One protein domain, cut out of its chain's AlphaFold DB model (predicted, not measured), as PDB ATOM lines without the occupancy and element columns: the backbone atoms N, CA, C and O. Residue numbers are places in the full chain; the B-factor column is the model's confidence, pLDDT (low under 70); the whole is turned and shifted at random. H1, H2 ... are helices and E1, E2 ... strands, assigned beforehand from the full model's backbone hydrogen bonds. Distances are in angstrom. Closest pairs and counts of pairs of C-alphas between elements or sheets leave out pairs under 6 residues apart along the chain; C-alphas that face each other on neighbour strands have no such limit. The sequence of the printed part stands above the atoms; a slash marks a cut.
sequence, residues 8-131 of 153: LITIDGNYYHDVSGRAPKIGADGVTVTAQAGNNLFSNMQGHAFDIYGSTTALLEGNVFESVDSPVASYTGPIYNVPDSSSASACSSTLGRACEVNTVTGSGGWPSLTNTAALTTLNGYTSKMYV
ATOM      1  N   LEU A   8     389.762 105.980 157.816       96.56
ATOM      2  CA  LEU A   8     388.651 106.757 158.359       96.56
ATOM      3  C   LEU A   8     387.362 106.217 157.740       96.56
ATOM      4  O   LEU A   8     387.142 106.391 156.542       96.56
ATOM      5  N   ILE A   9     386.535 105.531 158.529       97.25
ATOM      6  CA  ILE A   9     385.380 104.786 158.016       97.25
ATOM      7  C   ILE A   9     384.074 105.316 158.609       97.25
ATOM      8  O   ILE A   9     383.912 105.397 159.826       97.25
ATOM      9  N   THR A  10     383.104 105.586 157.743       97.81
ATOM     10  CA  THR A  10     381.704 105.803 158.122       97.81
ATOM     11  C   THR A  10     380.903 104.563 157.743       97.81
ATOM     12  O   THR A  10     380.884 104.164 156.580       97.81
ATOM     13  N   ILE A  11     380.248 103.942 158.720       97.81
ATOM     14  CA  ILE A  11     379.374 102.780 158.538       97.81
ATOM     15  C   ILE A  11     377.963 103.244 158.867       97.81
ATOM     16  O   ILE A  11     377.589 103.293 160.037       97.81
ATOM     17  N   ASP A  12     377.212 103.642 157.846       97.75
ATOM     18  CA  ASP A  12     375.907 104.280 158.007       97.75
ATOM     19  C   ASP A  12     374.809 103.548 157.231       97.75
ATOM     20  O   ASP A  12     375.011 103.196 156.068       97.75
ATOM     21  N   GLY A  13     373.658 103.314 157.866       97.81
ATOM     22  CA  GLY A  13     372.448 102.843 157.181       97.81
ATOM     23  C   GLY A  13     372.491 101.407 156.640       97.81
ATOM     24  O   GLY A  13     371.707 101.069 155.753       97.81
ATOM     25  N   ASN A  14     373.392 100.553 157.130       98.44
ATOM     26  CA  ASN A  14     373.563  99.194 156.609       98.44
ATOM     27  C   ASN A  14     372.611  98.194 157.274       98.44
ATOM     28  O   ASN A  14     372.278  98.328 158.454       98.44
ATOM     29  N   TYR A  15     372.243  97.147 156.529       98.31
ATOM     30  CA  TYR A  15     371.508  95.999 157.052       98.31
ATOM     31  C   TYR A  15     372.421  94.772 157.168       98.31
ATOM     32  O   TYR A  15     372.786  94.163 156.163       98.31
ATOM     33  N   TYR A  16     372.779  94.400 158.393       98.50
ATOM     34  CA  TYR A  16     373.496  93.165 158.697       98.50
ATOM     35  C   TYR A  16     372.497  92.130 159.202       98.50
ATOM     36  O   TYR A  16     371.937  92.289 160.285       98.50
ATOM     37  N   HIS A  17     372.264  91.074 158.431       97.88
ATOM     38  CA  HIS A  17     371.306  90.043 158.807       97.88
ATOM     39  C   HIS A  17     371.810  88.642 158.485       97.88
ATOM     40  O   HIS A  17     372.537  88.458 157.510       97.88
ATOM     41  N   ASP A  18     371.437  87.669 159.322       98.25
ATOM     42  CA  ASP A  18     371.736  86.247 159.105       98.25
ATOM     43  C   ASP A  18     373.245  85.930 158.998       98.25
ATOM     44  O   ASP A  18     373.666  84.999 158.310       98.25
ATOM     45  N   VAL A  19     374.084  86.707 159.695       97.69
ATOM     46  CA  VAL A  19     375.542  86.509 159.782       97.69
ATOM     47  C   VAL A  19     375.966  86.115 161.199       97.69
ATOM     48  O   VAL A  19     375.251  86.356 162.167       97.69
ATOM     49  N   SER A  20     377.144  85.501 161.343       97.31
ATOM     50  CA  SER A  20     377.599  84.908 162.616       97.31
ATOM     51  C   SER A  20     378.785  85.617 163.281       97.31
ATOM     52  O   SER A  20     379.196  85.246 164.380       97.31
ATOM     53  N   GLY A  21     379.377  86.624 162.641       97.00
ATOM     54  CA  GLY A  21     380.605  87.233 163.141       97.00
ATOM     55  C   GLY A  21     381.114  88.370 162.275       97.00
ATOM     56  O   GLY A  21     380.757  88.479 161.100       97.00
ATOM     57  N   ARG A  22     382.037  89.164 162.832       97.44
ATOM     58  CA  ARG A  22     382.799  90.196 162.102       97.44
ATOM     59  C   ARG A  22     381.914  91.136 161.280       97.44
ATOM     60  O   ARG A  22     382.305  91.536 160.175       97.44
ATOM     61  N   ALA A  23     380.777  91.524 161.843       97.12
ATOM     62  CA  ALA A  23     379.790  92.397 161.229       97.12
ATOM     63  C   ALA A  23     379.657  93.694 162.044       97.12
ATOM     64  O   ALA A  23     378.682  93.859 162.765       97.12
ATOM     65  N   PRO A  24     380.630  94.619 161.953       97.44
ATOM     66  CA  PRO A  24     381.957  94.479 161.357       97.44
ATOM     67  C   PRO A  24     383.046  94.063 162.370       97.44
ATOM     68  O   PRO A  24     382.993  94.393 163.552       97.44
ATOM     69  N   LYS A  25     384.126  93.444 161.871       97.69
ATOM     70  CA  LYS A  25     385.447  93.536 162.519       97.69
ATOM     71  C   LYS A  25     386.123  94.853 162.136       97.69
ATOM     72  O   LYS A  25     386.263  95.115 160.934       97.69
ATOM     73  N   ILE A  26     386.565  95.626 163.127       97.50
ATOM     74  CA  ILE A  26     387.254  96.909 162.959       97.50
ATOM     75  C   ILE A  26     388.619  96.844 163.649       97.50
ATOM     76  O   ILE A  26     388.718  96.583 164.848       97.50
ATOM     77  N   GLY A  27     389.664  97.080 162.864       95.69
ATOM     78  CA  GLY A  27     391.047  97.000 163.296       95.69
ATOM     79  C   GLY A  27     391.612  95.579 163.338       95.69
ATOM     80  O   GLY A  27     390.958  94.567 163.059       95.69
ATOM     81  N   ALA A  28     392.894  95.546 163.666       95.56
ATOM     82  CA  ALA A  28     393.703  94.378 163.973       95.56
ATOM     83  C   ALA A  28     394.843  94.836 164.898       95.56
ATOM     84  O   ALA A  28     395.004  96.037 165.132       95.56
ATOM     85  N   ASP A  29     395.637  93.905 165.418       93.88
ATOM     86  CA  ASP A  29     396.764  94.242 166.291       93.88
ATOM     87  C   ASP A  29     397.726  95.215 165.591       93.88
ATOM     88  O   ASP A  29     398.237  94.939 164.505       93.88
ATOM     89  N   GLY A  30     397.936  96.384 166.201       92.56
ATOM     90  CA  GLY A  30     398.795  97.447 165.670       92.56
ATOM     91  C   GLY A  30     398.219  98.246 164.492       92.56
ATOM     92  O   GLY A  30     398.888  99.158 164.010       92.56
ATOM     93  N   VAL A  31     396.999  97.952 164.032       96.06
ATOM     94  CA  VAL A  31     396.362  98.664 162.913       96.06
ATOM     95  C   VAL A  31     395.424  99.740 163.440       96.06
ATOM     96  O   VAL A  31     394.396  99.444 164.053       96.06
ATOM     97  N   THR A  32     395.762 100.998 163.170       96.88
ATOM     98  CA  THR A  32     394.924 102.141 163.534       96.88
ATOM     99  C   THR A  32     393.755 102.294 162.573       96.88
ATOM    100  O   THR A  32     393.938 102.288 161.359       96.88
ATOM    101  N   VAL A  33     392.549 102.454 163.119       97.75
ATOM    102  CA  VAL A  33     391.325 102.758 162.361       97.75
ATOM    103  C   VAL A  33     390.495 103.732 163.188       97.75
ATOM    104  O   VAL A  33     390.345 103.531 164.395       97.75
ATOM    105  N   THR A  34     389.932 104.756 162.558       97.94
ATOM    106  CA  THR A  34     388.922 105.623 163.177       97.94
ATOM    107  C   THR A  34     387.593 105.380 162.484       97.94
ATOM    108  O   THR A  34     387.513 105.484 161.261       97.94
ATOM    109  N   ALA A  35     386.546 105.065 163.242       97.81
ATOM    110  CA  ALA A  35     385.244 104.767 162.666       97.81
ATOM    111  C   ALA A  35     384.086 105.453 163.392       97.81
ATOM    112  O   ALA A  35     384.073 105.576 164.616       97.81
ATOM    113  N   GLN A  36     383.070 105.828 162.626       98.44
ATOM    114  CA  GLN A  36     381.723 106.031 163.141       98.44
ATOM    115  C   GLN A  36     380.833 104.923 162.579       98.44
ATOM    116  O   GLN A  36     380.812 104.713 161.367       98.44
ATOM    117  N   ALA A  37     380.088 104.239 163.441       98.38
ATOM    118  CA  ALA A  37     379.019 103.340 163.034       98.38
ATOM    119  C   ALA A  37     377.677 103.902 163.513       98.38
ATOM    120  O   ALA A  37     377.385 103.902 164.713       98.38
ATOM    121  N   GLY A  38     376.902 104.415 162.560       98.00
ATOM    122  CA  GLY A  38     375.628 105.085 162.770       98.00
ATOM    123  C   GLY A  38     374.476 104.347 162.098       98.00
ATOM    124  O   GLY A  38     374.653 103.793 161.022       98.00
ATOM    125  N   ASN A  39     373.280 104.370 162.683       98.50
ATOM    126  CA  ASN A  39     372.037 104.052 161.962       98.50
ATOM    127  C   ASN A  39     371.995 102.674 161.268       98.50
ATOM    128  O   ASN A  39     371.294 102.512 160.268       98.50
ATOM    129  N   ASN A  40     372.746 101.683 161.747       98.75
ATOM    130  CA  ASN A  40     372.743 100.345 161.158       98.75
ATOM    131  C   ASN A  40     371.702  99.454 161.846       98.75
ATOM    132  O   ASN A  40     371.444  99.599 163.045       98.75
ATOM    133  N   LEU A  41     371.144  98.503 161.099       98.69
ATOM    134  CA  LEU A  41     370.293  97.437 161.624       98.69
ATOM    135  C   LEU A  41     371.070  96.118 161.626       98.69
ATOM    136  O   LEU A  41     371.542  95.676 160.581       98.69
ATOM    137  N   PHE A  42     371.147  95.479 162.787       98.75
ATOM    138  CA  PHE A  42     371.687  94.138 162.988       98.75
ATOM    139  C   PHE A  42     370.543  93.205 163.378       98.75
ATOM    140  O   PHE A  42     369.838  93.486 164.348       98.75
ATOM    141  N   SER A  43     370.334  92.120 162.632       98.56
ATOM    142  CA  SER A  43     369.172  91.246 162.814       98.56
ATOM    143  C   SER A  43     369.502  89.763 162.676       98.56
ATOM    144  O   SER A  43     370.244  89.372 161.779       98.56
ATOM    145  N   ASN A  44     368.903  88.929 163.526       98.38
ATOM    146  CA  ASN A  44     368.948  87.466 163.430       98.38
ATOM    147  C   ASN A  44     370.376  86.901 163.303       98.38
ATOM    148  O   ASN A  44     370.749  86.293 162.299       98.38
ATOM    149  N   MET A  45     371.201  87.134 164.320       98.19
ATOM    150  CA  MET A  45     372.614  86.758 164.315       98.19
ATOM    151  C   MET A  45     372.926  85.782 165.450       98.19
ATOM    152  O   MET A  45     373.000  86.179 166.612       98.19
ATOM    153  N   GLN A  46     373.196  84.522 165.098       96.31
ATOM    154  CA  GLN A  46     373.563  83.439 166.032       96.31
ATOM    155  C   GLN A  46     375.068  83.454 166.373       96.31
ATOM    156  O   GLN A  46     375.789  82.469 166.202       96.31
ATOM    157  N   GLY A  47     375.586  84.628 166.727       96.88
ATOM    158  CA  GLY A  47     377.012  84.871 166.924       96.88
ATOM    159  C   GLY A  47     377.276  86.296 167.394       96.88
ATOM    160  O   GLY A  47     376.608  86.770 168.307       96.88
ATOM    161  N   HIS A  48     378.243  86.995 166.792       97.69
ATOM    162  CA  HIS A  48     378.561  88.369 167.199       97.69
ATOM    163  C   HIS A  48     378.556  89.399 166.068       97.69
ATOM    164  O   HIS A  48     378.867  89.081 164.922       97.69
ATOM    165  N   ALA A  49     378.244  90.653 166.403       98.00
ATOM    166  CA  ALA A  49     378.311  91.780 165.476       98.00
ATOM    167  C   ALA A  49     379.685  92.469 165.527       98.00
ATOM    168  O   ALA A  49     380.601  92.060 164.800       98.00
ATOM    169  N   PHE A  50     379.855  93.475 166.388       98.38
ATOM    170  CA  PHE A  50     381.089  94.259 166.457       98.38
ATOM    171  C   PHE A  50     382.253  93.469 167.074       98.38
ATOM    172  O   PHE A  50     382.136  92.885 168.152       98.38
ATOM    173  N   ASP A  51     383.406  93.512 166.409       97.00
ATOM    174  CA  ASP A  51     384.692  92.992 166.894       97.00
ATOM    175  C   ASP A  51     385.756  94.091 166.730       97.00
ATOM    176  O   ASP A  51     386.239  94.328 165.619       97.00
ATOM    177  N   ILE A  52     386.047  94.832 167.806       97.56
ATOM    178  CA  ILE A  52     386.819  96.086 167.769       97.56
ATOM    179  C   ILE A  52     388.154  95.930 168.508       97.56
ATOM    180  O   ILE A  52     388.192  95.632 169.706       97.56
ATOM    181  N   TYR A  53     389.255  96.178 167.794       96.25
ATOM    182  CA  TYR A  53     390.625  95.970 168.279       96.25
ATOM    183  C   TYR A  53     391.219  97.217 168.953       96.25
ATOM    184  O   TYR A  53     390.714  98.329 168.833       96.25
ATOM    185  N   GLY A  54     392.310  97.025 169.704       94.56
ATOM    186  CA  GLY A  54     392.850  98.020 170.643       94.56
ATOM    187  C   GLY A  54     393.293  99.344 170.023       94.56
ATOM    188  O   GLY A  54     393.173 100.391 170.649       94.56
ATOM    189  N   SER A  55     393.763  99.318 168.778       94.50
ATOM    190  CA  SER A  55     394.191 100.518 168.048       94.50
ATOM    191  C   SER A  55     393.047 101.214 167.295       94.50
ATOM    192  O   SER A  55     393.300 102.143 166.529       94.50
ATOM    193  N   THR A  56     391.795 100.786 167.494       97.44
ATOM    194  CA  THR A  56     390.618 101.384 166.859       97.44
ATOM    195  C   THR A  56     389.937 102.402 167.761       97.44
ATOM    196  O   THR A  56     389.538 102.077 168.877       97.44
ATOM    197  N   THR A  57     389.709 103.600 167.228       98.38
ATOM    198  CA  THR A  57     388.852 104.617 167.841       98.38
ATOM    199  C   THR A  57     387.466 104.570 167.203       98.38
ATOM    200  O   THR A  57     387.360 104.703 165.983       98.38
ATOM    201  N   ALA A  58     386.402 104.396 167.990       98.38
ATOM    202  CA  ALA A  58     385.054 104.230 167.444       98.38
ATOM    203  C   ALA A  58     383.967 105.027 168.177       98.38
ATOM    204  O   ALA A  58     383.914 105.045 169.407       98.38
ATOM    205  N   LEU A  59     383.053 105.612 167.400       98.69
ATOM    206  CA  LEU A  59     381.758 106.113 167.864       98.69
ATOM    207  C   LEU A  59     380.645 105.203 167.330       98.69
ATOM    208  O   LEU A  59     380.500 105.072 166.116       98.69
ATOM    209  N   LEU A  60     379.870 104.583 168.221       98.62
ATOM    210  CA  LEU A  60     378.723 103.739 167.869       98.62
ATOM    211  C   LEU A  60     377.441 104.419 168.365       98.62
ATOM    212  O   LEU A  60     377.217 104.493 169.573       98.62
ATOM    213  N   GLU A  61     376.602 104.918 167.463       98.62
ATOM    214  CA  GLU A  61     375.400 105.685 167.822       98.62
ATOM    215  C   GLU A  61     374.194 105.321 166.947       98.62
ATOM    216  O   GLU A  61     374.336 105.027 165.764       98.62
ATOM    217  N   GLY A  62     372.993 105.314 167.524       98.31
ATOM    218  CA  GLY A  62     371.743 105.088 166.788       98.31
ATOM    219  C   GLY A  62     371.620 103.731 166.079       98.31
ATOM    220  O   GLY A  62     370.776 103.582 165.203       98.31
ATOM    221  N   ASN A  63     372.436 102.728 166.405       98.69
ATOM    222  CA  ASN A  63     372.303 101.392 165.826       98.69
ATOM    223  C   ASN A  63     371.164 100.616 166.501       98.69
ATOM    224  O   ASN A  63     370.834 100.839 167.669       98.69
ATOM    225  N   VAL A  64     370.587  99.668 165.768       98.69
ATOM    226  CA  VAL A  64     369.514  98.787 166.238       98.69
ATOM    227  C   VAL A  64     369.975  97.338 166.145       98.69
ATOM    228  O   VAL A  64     370.401  96.897 165.084       98.69
ATOM    229  N   PHE A  65     369.859  96.594 167.243       98.75
ATOM    230  CA  PHE A  65     370.163  95.168 167.330       98.75
ATOM    231  C   PHE A  65     368.903  94.389 167.706       98.75
ATOM    232  O   PHE A  65     368.292  94.646 168.749       98.75
ATOM    233  N   GLU A  66     368.527  93.426 166.870       98.56
ATOM    234  CA  GLU A  66     367.363  92.564 167.056       98.56
ATOM    235  C   GLU A  66     367.760  91.093 166.921       98.56
ATOM    236  O   GLU A  66     368.182  90.649 165.859       98.56
ATOM    237  N   SER A  67     367.581  90.298 167.977       98.50
ATOM    238  CA  SER A  67     367.960  88.873 167.959       98.50
ATOM    239  C   SER A  67     369.432  88.640 167.573       98.50
ATOM    240  O   SER A  67     369.739  87.827 166.703       98.50
ATOM    241  N   VAL A  68     370.343  89.399 168.188       98.75
ATOM    242  CA  VAL A  68     371.799  89.278 168.019       98.75
ATOM    243  C   VAL A  68     372.400  88.717 169.304       98.75
ATOM    244  O   VAL A  68     372.393  89.406 170.324       98.75
ATOM    245  N   ASP A  69     372.950  87.503 169.272       98.56
ATOM    246  CA  ASP A  69     373.452  86.827 170.484       98.56
ATOM    247  C   ASP A  69     374.525  87.649 171.219       98.56
ATOM    248  O   ASP A  69     374.529  87.719 172.448       98.56
ATOM    249  N   SER A  70     375.413  88.319 170.478       98.31
ATOM    250  CA  SER A  70     376.440  89.212 171.021       98.31
ATOM    251  C   SER A  70     376.600  90.476 170.160       98.31
ATOM    252  O   SER A  70     377.297  90.467 169.143       98.31
ATOM    253  N   PRO A  71     375.986  91.610 170.540       98.19
ATOM    254  CA  PRO A  71     376.153  92.872 169.812       98.19
ATOM    255  C   PRO A  71     377.614  93.342 169.699       98.19
ATOM    256  O   PRO A  71     377.994  93.953 168.701       98.19
ATOM    257  N   VAL A  72     378.446  93.039 170.702       97.19
ATOM    258  CA  VAL A  72     379.884  93.353 170.712       97.19
ATOM    259  C   VAL A  72     380.653  92.196 171.352       97.19
ATOM    260  O   VAL A  72     380.411  91.869 172.514       97.19
ATOM    261  N   ALA A  73     381.593  91.597 170.618       95.00
ATOM    262  CA  ALA A  73     382.432  90.494 171.103       95.00
ATOM    263  C   ALA A  73     383.760  90.960 171.715       95.00
ATOM    264  O   ALA A  73     384.194  90.420 172.728       95.00
ATOM    265  N   SER A  74     384.403  91.960 171.108       92.94
ATOM    266  CA  SER A  74     385.656  92.561 171.581       92.94
ATOM    267  C   SER A  74     385.582  94.079 171.465       92.94
ATOM    268  O   SER A  74     385.004  94.603 170.511       92.94
ATOM    269  N   TYR A  75     386.142  94.784 172.448       94.25
ATOM    270  CA  TYR A  75     386.019  96.237 172.598       94.25
ATOM    271  C   TYR A  75     387.249  96.864 173.273       94.25
ATOM    272  O   TYR A  75     387.145  97.639 174.220       94.25
ATOM    273  N   THR A  76     388.448  96.519 172.806       92.25
ATOM    274  CA  THR A  76     389.699  96.888 173.498       92.25
ATOM    275  C   THR A  76     390.222  98.299 173.187       92.25
ATOM    276  O   THR A  76     391.227  98.702 173.766       92.25
ATOM    277  N   GLY A  77     389.612  99.031 172.247       93.69
ATOM    278  CA  GLY A  77     390.056 100.369 171.820       93.69
ATOM    279  C   GLY A  77     389.305 101.539 172.479       93.69
ATOM    280  O   GLY A  77     388.391 101.321 173.282       93.69
ATOM    281  N   PRO A  78     389.651 102.804 172.158       97.69
ATOM    282  CA  PRO A  78     388.874 103.974 172.567       97.69
ATOM    283  C   PRO A  78     387.486 103.983 171.909       97.69
ATOM    284  O   PRO A  78     387.326 104.375 170.756       97.69
ATOM    285  N   ILE A  79     386.467 103.542 172.646       98.62
ATOM    286  CA  ILE A  79     385.103 103.399 172.130       98.62
ATOM    287  C   ILE A  79     384.135 104.262 172.939       98.62
ATOM    288  O   ILE A  79     384.158 104.259 174.174       98.62
ATOM    289  N   TYR A  80     383.255 104.959 172.224       98.75
ATOM    290  CA  TYR A  80     382.079 105.621 172.776       98.75
ATOM    291  C   TYR A  80     380.823 105.043 172.112       98.75
ATOM    292  O   TYR A  80     380.617 105.245 170.918       98.75
ATOM    293  N   ASN A  81     379.999 104.296 172.849       98.50
ATOM    294  CA  ASN A  81     378.893 103.508 172.288       98.50
ATOM    295  C   ASN A  81     377.500 103.915 172.789       98.50
ATOM    296  O   ASN A  81     376.565 103.116 172.726       98.50
ATOM    297  N   VAL A  82     377.379 105.135 173.318       98.50
ATOM    298  CA  VAL A  82     376.110 105.794 173.670       98.50
ATOM    299  C   VAL A  82     375.100 104.833 174.335       98.50
ATOM    300  O   VAL A  82     374.039 104.553 173.772       98.50
ATOM    301  N   PRO A  83     375.437 104.257 175.503       97.69
ATOM    302  CA  PRO A  83     374.631 103.206 176.127       97.69
ATOM    303  C   PRO A  83     373.311 103.722 176.719       97.69
ATOM    304  O   PRO A  83     372.400 102.935 176.956       97.69
ATOM    305  N   ASP A  84     373.204 105.030 176.970       97.88
ATOM    306  CA  ASP A  84     372.054 105.658 177.614       97.88
ATOM    307  C   ASP A  84     371.886 107.140 177.225       97.88
ATOM    308  O   ASP A  84     372.726 107.748 176.550       97.88
ATOM    309  N   SER A  85     370.777 107.740 177.670       97.50
ATOM    310  CA  SER A  85     370.410 109.133 177.384       97.50
ATOM    311  C   SER A  85     371.386 110.162 177.966       97.50
ATOM    312  O   SER A  85     371.546 111.253 177.412       97.50
ATOM    313  N   SER A  86     372.050 109.835 179.077       98.31
ATOM    314  CA  SER A  86     373.061 110.704 179.686       98.31
ATOM    315  C   SER A  86     374.298 110.775 178.792       98.31
ATOM    316  O   SER A  86     374.788 111.862 178.480       98.31
ATOM    317  N   SER A  87     374.736 109.620 178.293       98.38
ATOM    318  CA  SER A  87     375.845 109.485 177.349       98.38
ATOM    319  C   SER A  87     375.533 110.141 176.004       98.38
ATOM    320  O   SER A  87     376.413 110.767 175.412       98.38
ATOM    321  N   ALA A  88     374.283 110.050 175.540       98.31
ATOM    322  CA  ALA A  88     373.801 110.757 174.353       98.31
ATOM    323  C   ALA A  88     373.912 112.281 174.508       98.31
ATOM    324  O   ALA A  88     374.482 112.963 173.654       98.31
ATOM    325  N   SER A  89     373.432 112.808 175.637       98.25
ATOM    326  CA  SER A  89     373.456 114.244 175.934       98.25
ATOM    327  C   SER A  89     374.886 114.788 176.053       98.25
ATOM    328  O   SER A  89     375.170 115.893 175.579       98.25
ATOM    329  N   ALA A  90     375.802 113.999 176.627       98.06
ATOM    330  CA  ALA A  90     377.199 114.381 176.845       98.06
ATOM    331  C   ALA A  90     377.968 114.683 175.545       98.06
ATOM    332  O   ALA A  90     378.880 115.520 175.558       98.06
ATOM    333  N   CYS A  91     377.566 114.085 174.417       97.94
ATOM    334  CA  CYS A  91     378.177 114.348 173.112       97.94
ATOM    335  C   CYS A  91     378.130 115.826 172.710       97.94
ATOM    336  O   CYS A  91     379.064 116.304 172.066       97.94
ATOM    337  N   SER A  92     377.110 116.572 173.150       97.25
ATOM    338  CA  SER A  92     376.917 117.982 172.784       97.25
ATOM    339  C   SER A  92     378.114 118.861 173.141       97.25
ATOM    340  O   SER A  92     378.435 119.788 172.404       97.25
ATOM    341  N   SER A  93     378.807 118.541 174.236       96.88
ATOM    342  CA  SER A  93     379.984 119.288 174.700       96.88
ATOM    343  C   SER A  93     381.181 119.211 173.745       96.88
ATOM    344  O   SER A  93     382.009 120.117 173.730       96.88
ATOM    345  N   THR A  94     381.281 118.131 172.963       96.88
ATOM    346  CA  THR A  94     382.445 117.840 172.112       96.88
ATOM    347  C   THR A  94     382.088 117.874 170.631       96.88
ATOM    348  O   THR A  94     382.817 118.475 169.853       96.88
ATOM    349  N   LEU A  95     380.969 117.259 170.239       96.25
ATOM    350  CA  LEU A  95     380.527 117.152 168.844       96.25
ATOM    351  C   LEU A  95     379.589 118.290 168.413       96.25
ATOM    352  O   LEU A  95     379.201 118.350 167.250       96.25
ATOM    353  N   GLY A  96     379.161 119.159 169.339       95.50
ATOM    354  CA  GLY A  96     378.190 120.225 169.062       95.50
ATOM    355  C   GLY A  96     376.752 119.736 168.833       95.50
ATOM    356  O   GLY A  96     375.875 120.536 168.517       95.50
ATOM    357  N   ARG A  97     376.500 118.433 169.007       96.25
ATOM    358  CA  ARG A  97     375.182 117.787 168.943       96.25
ATOM    359  C   ARG A  97     375.098 116.630 169.934       96.25
ATOM    360  O   ARG A  97     376.123 116.044 170.288       96.25
ATOM    361  N   ALA A  98     373.881 116.259 170.320       97.38
ATOM    362  CA  ALA A  98     373.655 114.989 170.996       97.38
ATOM    363  C   ALA A  98     374.010 113.811 170.063       97.38
ATOM    364  O   ALA A  98     373.926 113.924 168.833       97.38
ATOM    365  N   CYS A  99     374.433 112.697 170.655       98.38
ATOM    366  CA  CYS A  99     374.467 111.410 169.966       98.38
ATOM    367  C   CYS A  99     373.115 110.700 170.109       98.38
ATOM    368  O   CYS A  99     372.270 111.135 170.888       98.38
ATOM    369  N   GLU A 100     372.937 109.575 169.418       98.50
ATOM    370  CA  GLU A 100     371.738 108.736 169.546       98.50
ATOM    371  C   GLU A 100     372.033 107.412 170.250       98.50
ATOM    372  O   GLU A 100     373.056 106.766 170.005       98.50
ATOM    373  N   VAL A 101     371.119 107.004 171.130       98.31
ATOM    374  CA  VAL A 101     371.237 105.763 171.908       98.31
ATOM    375  C   VAL A 101     371.063 104.551 170.994       98.31
ATOM    376  O   VAL A 101     370.192 104.533 170.124       98.31
ATOM    377  N   ASN A 102     371.874 103.516 171.209       98.31
ATOM    378  CA  ASN A 102     371.711 102.240 170.513       98.31
ATOM    379  C   ASN A 102     370.564 101.427 171.138       98.31
ATOM    380  O   ASN A 102     370.436 101.353 172.359       98.31
ATOM    381  N   THR A 103     369.731 100.793 170.313       98.19
ATOM    382  CA  THR A 103     368.622  99.945 170.785       98.19
ATOM    383  C   THR A 103     368.998  98.475 170.688       98.19
ATOM    384  O   THR A 103     369.440  98.021 169.638       98.19
ATOM    385  N   VAL A 104     368.781  97.720 171.765       98.12
ATOM    386  CA  VAL A 104     369.137  96.298 171.853       98.12
ATOM    387  C   VAL A 104     367.920  95.516 172.337       98.12
ATOM    388  O   VAL A 104     367.494  95.670 173.478       98.12
ATOM    389  N   THR A 105     367.317  94.716 171.454       98.25
ATOM    390  CA  THR A 105     366.078  93.962 171.723       98.25
ATOM    391  C   THR A 105     366.278  92.482 171.426       98.25
ATOM    392  O   THR A 105     366.806  92.122 170.373       98.25
ATOM    393  N   GLY A 106     365.876  91.608 172.357       98.06
ATOM    394  CA  GLY A 106     366.031  90.153 172.208       98.06
ATOM    395  C   GLY A 106     367.471  89.713 171.917       98.06
ATOM    396  O   GLY A 106     367.673  88.695 171.275       98.06
ATOM    397  N   SER A 107     368.455  90.516 172.319       98.56
ATOM    398  CA  SER A 107     369.868  90.384 171.961       98.56
ATOM    399  C   SER A 107     370.724  90.287 173.227       98.56
ATOM    400  O   SER A 107     370.235  90.540 174.332       98.56
ATOM    401  N   GLY A 108     372.001  89.940 173.073       98.19
ATOM    402  CA  GLY A 108     372.973  89.925 174.163       98.19
ATOM    403  C   GLY A 108     373.235  91.297 174.788       98.19
ATOM    404  O   GLY A 108     372.690  92.322 174.381       98.19
ATOM    405  N   GLY A 109     374.105  91.315 175.797       96.31
ATOM    406  CA  GLY A 109     374.422  92.527 176.549       96.31
ATOM    407  C   GLY A 109     375.051  93.640 175.703       96.31
ATOM    408  O   GLY A 109     375.811  93.387 174.768       96.31
ATOM    409  N   TRP A 110     374.772  94.885 176.096       96.94
ATOM    410  CA  TRP A 110     375.406  96.091 175.563       96.94
ATOM    411  C   TRP A 110     376.280  96.727 176.650       96.94
ATOM    412  O   TRP A 110     375.736  97.273 177.614       96.94
ATOM    413  N   PRO A 111     377.620  96.621 176.573       97.19
ATOM    414  CA  PRO A 111     378.493  97.196 177.591       97.19
ATOM    415  C   PRO A 111     378.419  98.726 177.575       97.19
ATOM    416  O   PRO A 111     378.209  99.332 176.529       97.19
ATOM    417  N   SER A 112     378.641  99.364 178.726       97.81
ATOM    418  CA  SER A 112     378.759 100.824 178.800       97.81
ATOM    419  C   SER A 112     380.191 101.245 178.472       97.81
ATOM    420  O   SER A 112     381.099 101.055 179.283       97.81
ATOM    421  N   LEU A 113     380.405 101.772 177.262       98.31
ATOM    422  CA  LEU A 113     381.701 102.243 176.773       98.31
ATOM    423  C   LEU A 113     381.591 103.738 176.468       98.31
ATOM    424  O   LEU A 113     380.962 104.143 175.494       98.31
ATOM    425  N   THR A 114     382.182 104.576 177.314       98.38
ATOM    426  CA  THR A 114     382.024 106.040 177.255       98.38
ATOM    427  C   THR A 114     383.369 106.765 177.201       98.38
ATOM    428  O   THR A 114     383.532 107.856 177.747       98.38
ATOM    429  N   ASN A 115     384.363 106.178 176.522       98.38
ATOM    430  CA  ASN A 115     385.690 106.781 176.409       98.38
ATOM    431  C   ASN A 115     385.641 108.042 175.530       98.38
ATOM    432  O   ASN A 115     385.567 107.976 174.302       98.38
ATOM    433  N   THR A 116     385.706 109.212 176.166       98.00
ATOM    434  CA  THR A 116     385.564 110.517 175.507       98.00
ATOM    435  C   THR A 116     386.692 110.840 174.528       98.00
ATOM    436  O   THR A 116     386.486 111.668 173.641       98.00
ATOM    437  N   ALA A 117     387.838 110.147 174.591       97.94
ATOM    438  CA  ALA A 117     388.893 110.281 173.582       97.94
ATOM    439  C   ALA A 117     388.391 109.924 172.170       97.94
ATOM    440  O   ALA A 117     388.864 110.496 171.182       97.94
ATOM    441  N   ALA A 118     387.391 109.039 172.068       98.25
ATOM    442  CA  ALA A 118     386.729 108.759 170.803       98.25
ATOM    443  C   ALA A 118     385.968 109.979 170.278       98.25
ATOM    444  O   ALA A 118     386.143 110.353 169.121       98.25
ATOM    445  N   LEU A 119     385.210 110.669 171.135       98.19
ATOM    446  CA  LEU A 119     384.496 111.892 170.754       98.19
ATOM    447  C   LEU A 119     385.463 112.998 170.324       98.19
ATOM    448  O   LEU A 119     385.239 113.637 169.299       98.19
ATOM    449  N   THR A 120     386.560 113.197 171.061       97.94
ATOM    450  CA  THR A 120     387.587 114.187 170.700       97.94
ATOM    451  C   THR A 120     388.207 113.880 169.337       97.94
ATOM    452  O   THR A 120     388.357 114.784 168.519       97.94
ATOM    453  N   THR A 121     388.525 112.610 169.072       97.31
ATOM    454  CA  THR A 121     389.093 112.179 167.786       97.31
ATOM    455  C   THR A 121     388.099 112.394 166.646       97.31
ATOM    456  O   THR A 121     388.446 113.011 165.641       97.31
ATOM    457  N   LEU A 122     386.849 111.945 166.811       97.00
ATOM    458  CA  LEU A 122     385.796 112.086 165.800       97.00
ATOM    459  C   LEU A 122     385.452 113.557 165.532       97.00
ATOM    460  O   LEU A 122     385.212 113.923 164.382       97.00
ATOM    461  N   ASN A 123     385.515 114.425 166.547       96.44
ATOM    462  CA  ASN A 123     385.310 115.862 166.367       96.44
ATOM    463  C   ASN A 123     386.313 116.489 165.384       96.44
ATOM    464  O   ASN A 123     385.962 117.402 164.644       96.44
ATOM    465  N   GLY A 124     387.541 115.964 165.305       95.69
ATOM    466  CA  GLY A 124     388.536 116.407 164.321       95.69
ATOM    467  C   GLY A 124     388.125 116.177 162.858       95.69
ATOM    468  O   GLY A 124     388.746 116.737 161.950       95.69
ATOM    469  N   TYR A 125     387.078 115.382 162.618       93.94
ATOM    470  CA  TYR A 125     386.595 115.007 161.289       93.94
ATOM    471  C   TYR A 125     385.172 115.500 160.975       93.94
ATOM    472  O   TYR A 125     384.728 115.357 159.834       93.94
ATOM    473  N   THR A 126     384.463 116.123 161.925       88.12
ATOM    474  CA  THR A 126     383.079 116.606 161.725       88.12
ATOM    475  C   THR A 126     382.994 117.676 160.635       88.12
ATOM    476  O   THR A 126     382.126 117.611 159.767       88.12
ATOM    477  N   SER A 127     383.956 118.604 160.591       83.50
ATOM    478  CA  SER A 127     384.039 119.653 159.561       83.50
ATOM    479  C   SER A 127     384.300 119.127 158.145       83.50
ATOM    480  O   SER A 127     384.098 119.854 157.175       83.50
ATOM    481  N   LYS A 128     384.726 117.864 158.012       81.25
ATOM    482  CA  LYS A 128     384.980 117.193 156.728       81.25
ATOM    483  C   LYS A 128     383.802 116.342 156.250       81.25
ATOM    484  O   LYS A 128     383.930 115.661 155.241       81.25
ATOM    485  N   MET A 129     382.676 116.361 156.973       74.50
ATOM    486  CA  MET A 129     381.489 115.532 156.708       74.50
ATOM    487  C   MET A 129     381.764 114.017 156.712       74.50
ATOM    488  O   MET A 129     380.972 113.245 156.182       74.50
ATOM    489  N   TYR A 130     382.860 113.571 157.334       84.69
ATOM    490  CA  TYR A 130     383.143 112.141 157.534       84.69
ATOM    491  C   TYR A 130     382.363 111.556 158.719       84.69
ATOM    492  O   TYR A 130     382.338 110.347 158.921       84.69
ATOM    493  N   VAL A 131     381.733 112.421 159.515       91.62
ATOM    494  CA  VAL A 131     380.887 112.036 160.639       91.62
ATOM    495  C   VAL A 131     379.453 112.415 160.296       91.62
ATOM    496  O   VAL A 131     379.135 113.601 160.187       91.62
TER     497      VAL A 131
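Overview. This is residues 8 to 131 of the 153 residues of the protein "Amb_all domain-containing protein" of Pseudogymnoascus sp. WSF 3629 (UniProt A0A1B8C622). The chain is wound in stacked turns, a short solenoid: E1 with E2, E3 with E4 and E5 with E6 make successive turns that lie strand beside strand in two parallel sheets, and E7 adds one more strand beside E6. H3 covers one face of the sheet E1 E3 E5 and runs across its strands, while H1 and H2 lie in the excursion between E6 and E7, on neither sheet. There are 124 printed residues, with seven named strands and three named helices in the order E1 E2 E3 E4 E5 E6 H1 H2 E7 H3; the class is mixed, helices and strands. The larger sheet runs E2 E4 E6 E7 and the smaller E1 E3 E5, each parallel throughout. The whole is compact, with a radius of gyration of the C-alphas of 13.4 A and spans of 37 by 33 by 23 A.

Along the chain. The larger sheet holds E2, residues 15 to 17; E4, residues 41 to 52, 17.7 A long; E6, residues 64 to 75, 17.9 A long; and E7, residues 103 to 105. E4 bends by 133 degrees at residue 44, and E6 bends by 120 degrees at residue 67. The smaller sheet holds E1, residues 8 to 12, 13.0 A long; E3, residues 33 to 38, 15.9 A; and E5, residues 56 to 61, 15.8 A. C-alpha 8, where E1 begins, is at (388.651, 106.757, 158.359), and C-alpha 64, where E6 begins, is at (369.514, 98.787, 166.238). H1 is residues 85 to 90, 8.6 A long, and H2 is residues 92 to 95, 5.4 A. H3, residues 116 to 126, is 15.3 A long and ends with C-alpha 126 at (383.079, 116.606, 161.725).

Arrangement. In the larger sheet, which is twisted, E2 and E7 are edge strands. E2 and E4 are parallel, with N 16 and O 41 at 2.8 A, within hydrogen-bond range. E4 and E6 are parallel at 15 degrees, with N 42 and O 64 at 2.8 A before the bends and N 52 and O 74 at 2.9 A after them. E6 and E7 are parallel, with N 65 and O 103 at 2.8 A. E6, H1 H2 and E7 form a strand-helix-strand unit, two parallel neighbour strands with helices between, and its crossover is right-handed. Residues 25 to 26 pair with residues 51 to 52 of E4, parallel. E1 runs on into E2 across a break of 2 residues, at 76 degrees. In the smaller sheet E1 and E3 are parallel at 16 degrees, with N 11 and O 36 at 2.8 A. E3 and E5 are parallel at 8 degrees, with N 37 and O 59 at 2.8 A. H3 is on this sheet, making two layers, a helix on one face of a sheet; its height over the sheet is 8.8 A. It lies over E3 and only just over E5, on which 3 of its C-alphas fall, and it runs across the strands, at 83 degrees to E3 on the local plane. The closest C-alphas of E5 and H3 are those of Thr 57 and Ala 118, 5.5 A apart. H2 and H3 touch, their closest C-alphas being those of Leu 95 and Asn 123, 5.5 A apart. H1 and H3 are apart. In H1 every O i to N i+4 pair is within hydrogen-bond range, in H3 5 of 7 are, and H2 is too short for such a pair.

Size, cuts and confidence. The two C-alphas farthest apart are those of Gln 46 and Ser 127, at 38.3 A. The printed part has no cut. The link from E2 to E3, 15 residues, is long; those from E6 to H1, H2 to E7 and E7 to H3 are short but not tight. The mean pLDDT of the printed part is 96.8, and no printed residue is under 70.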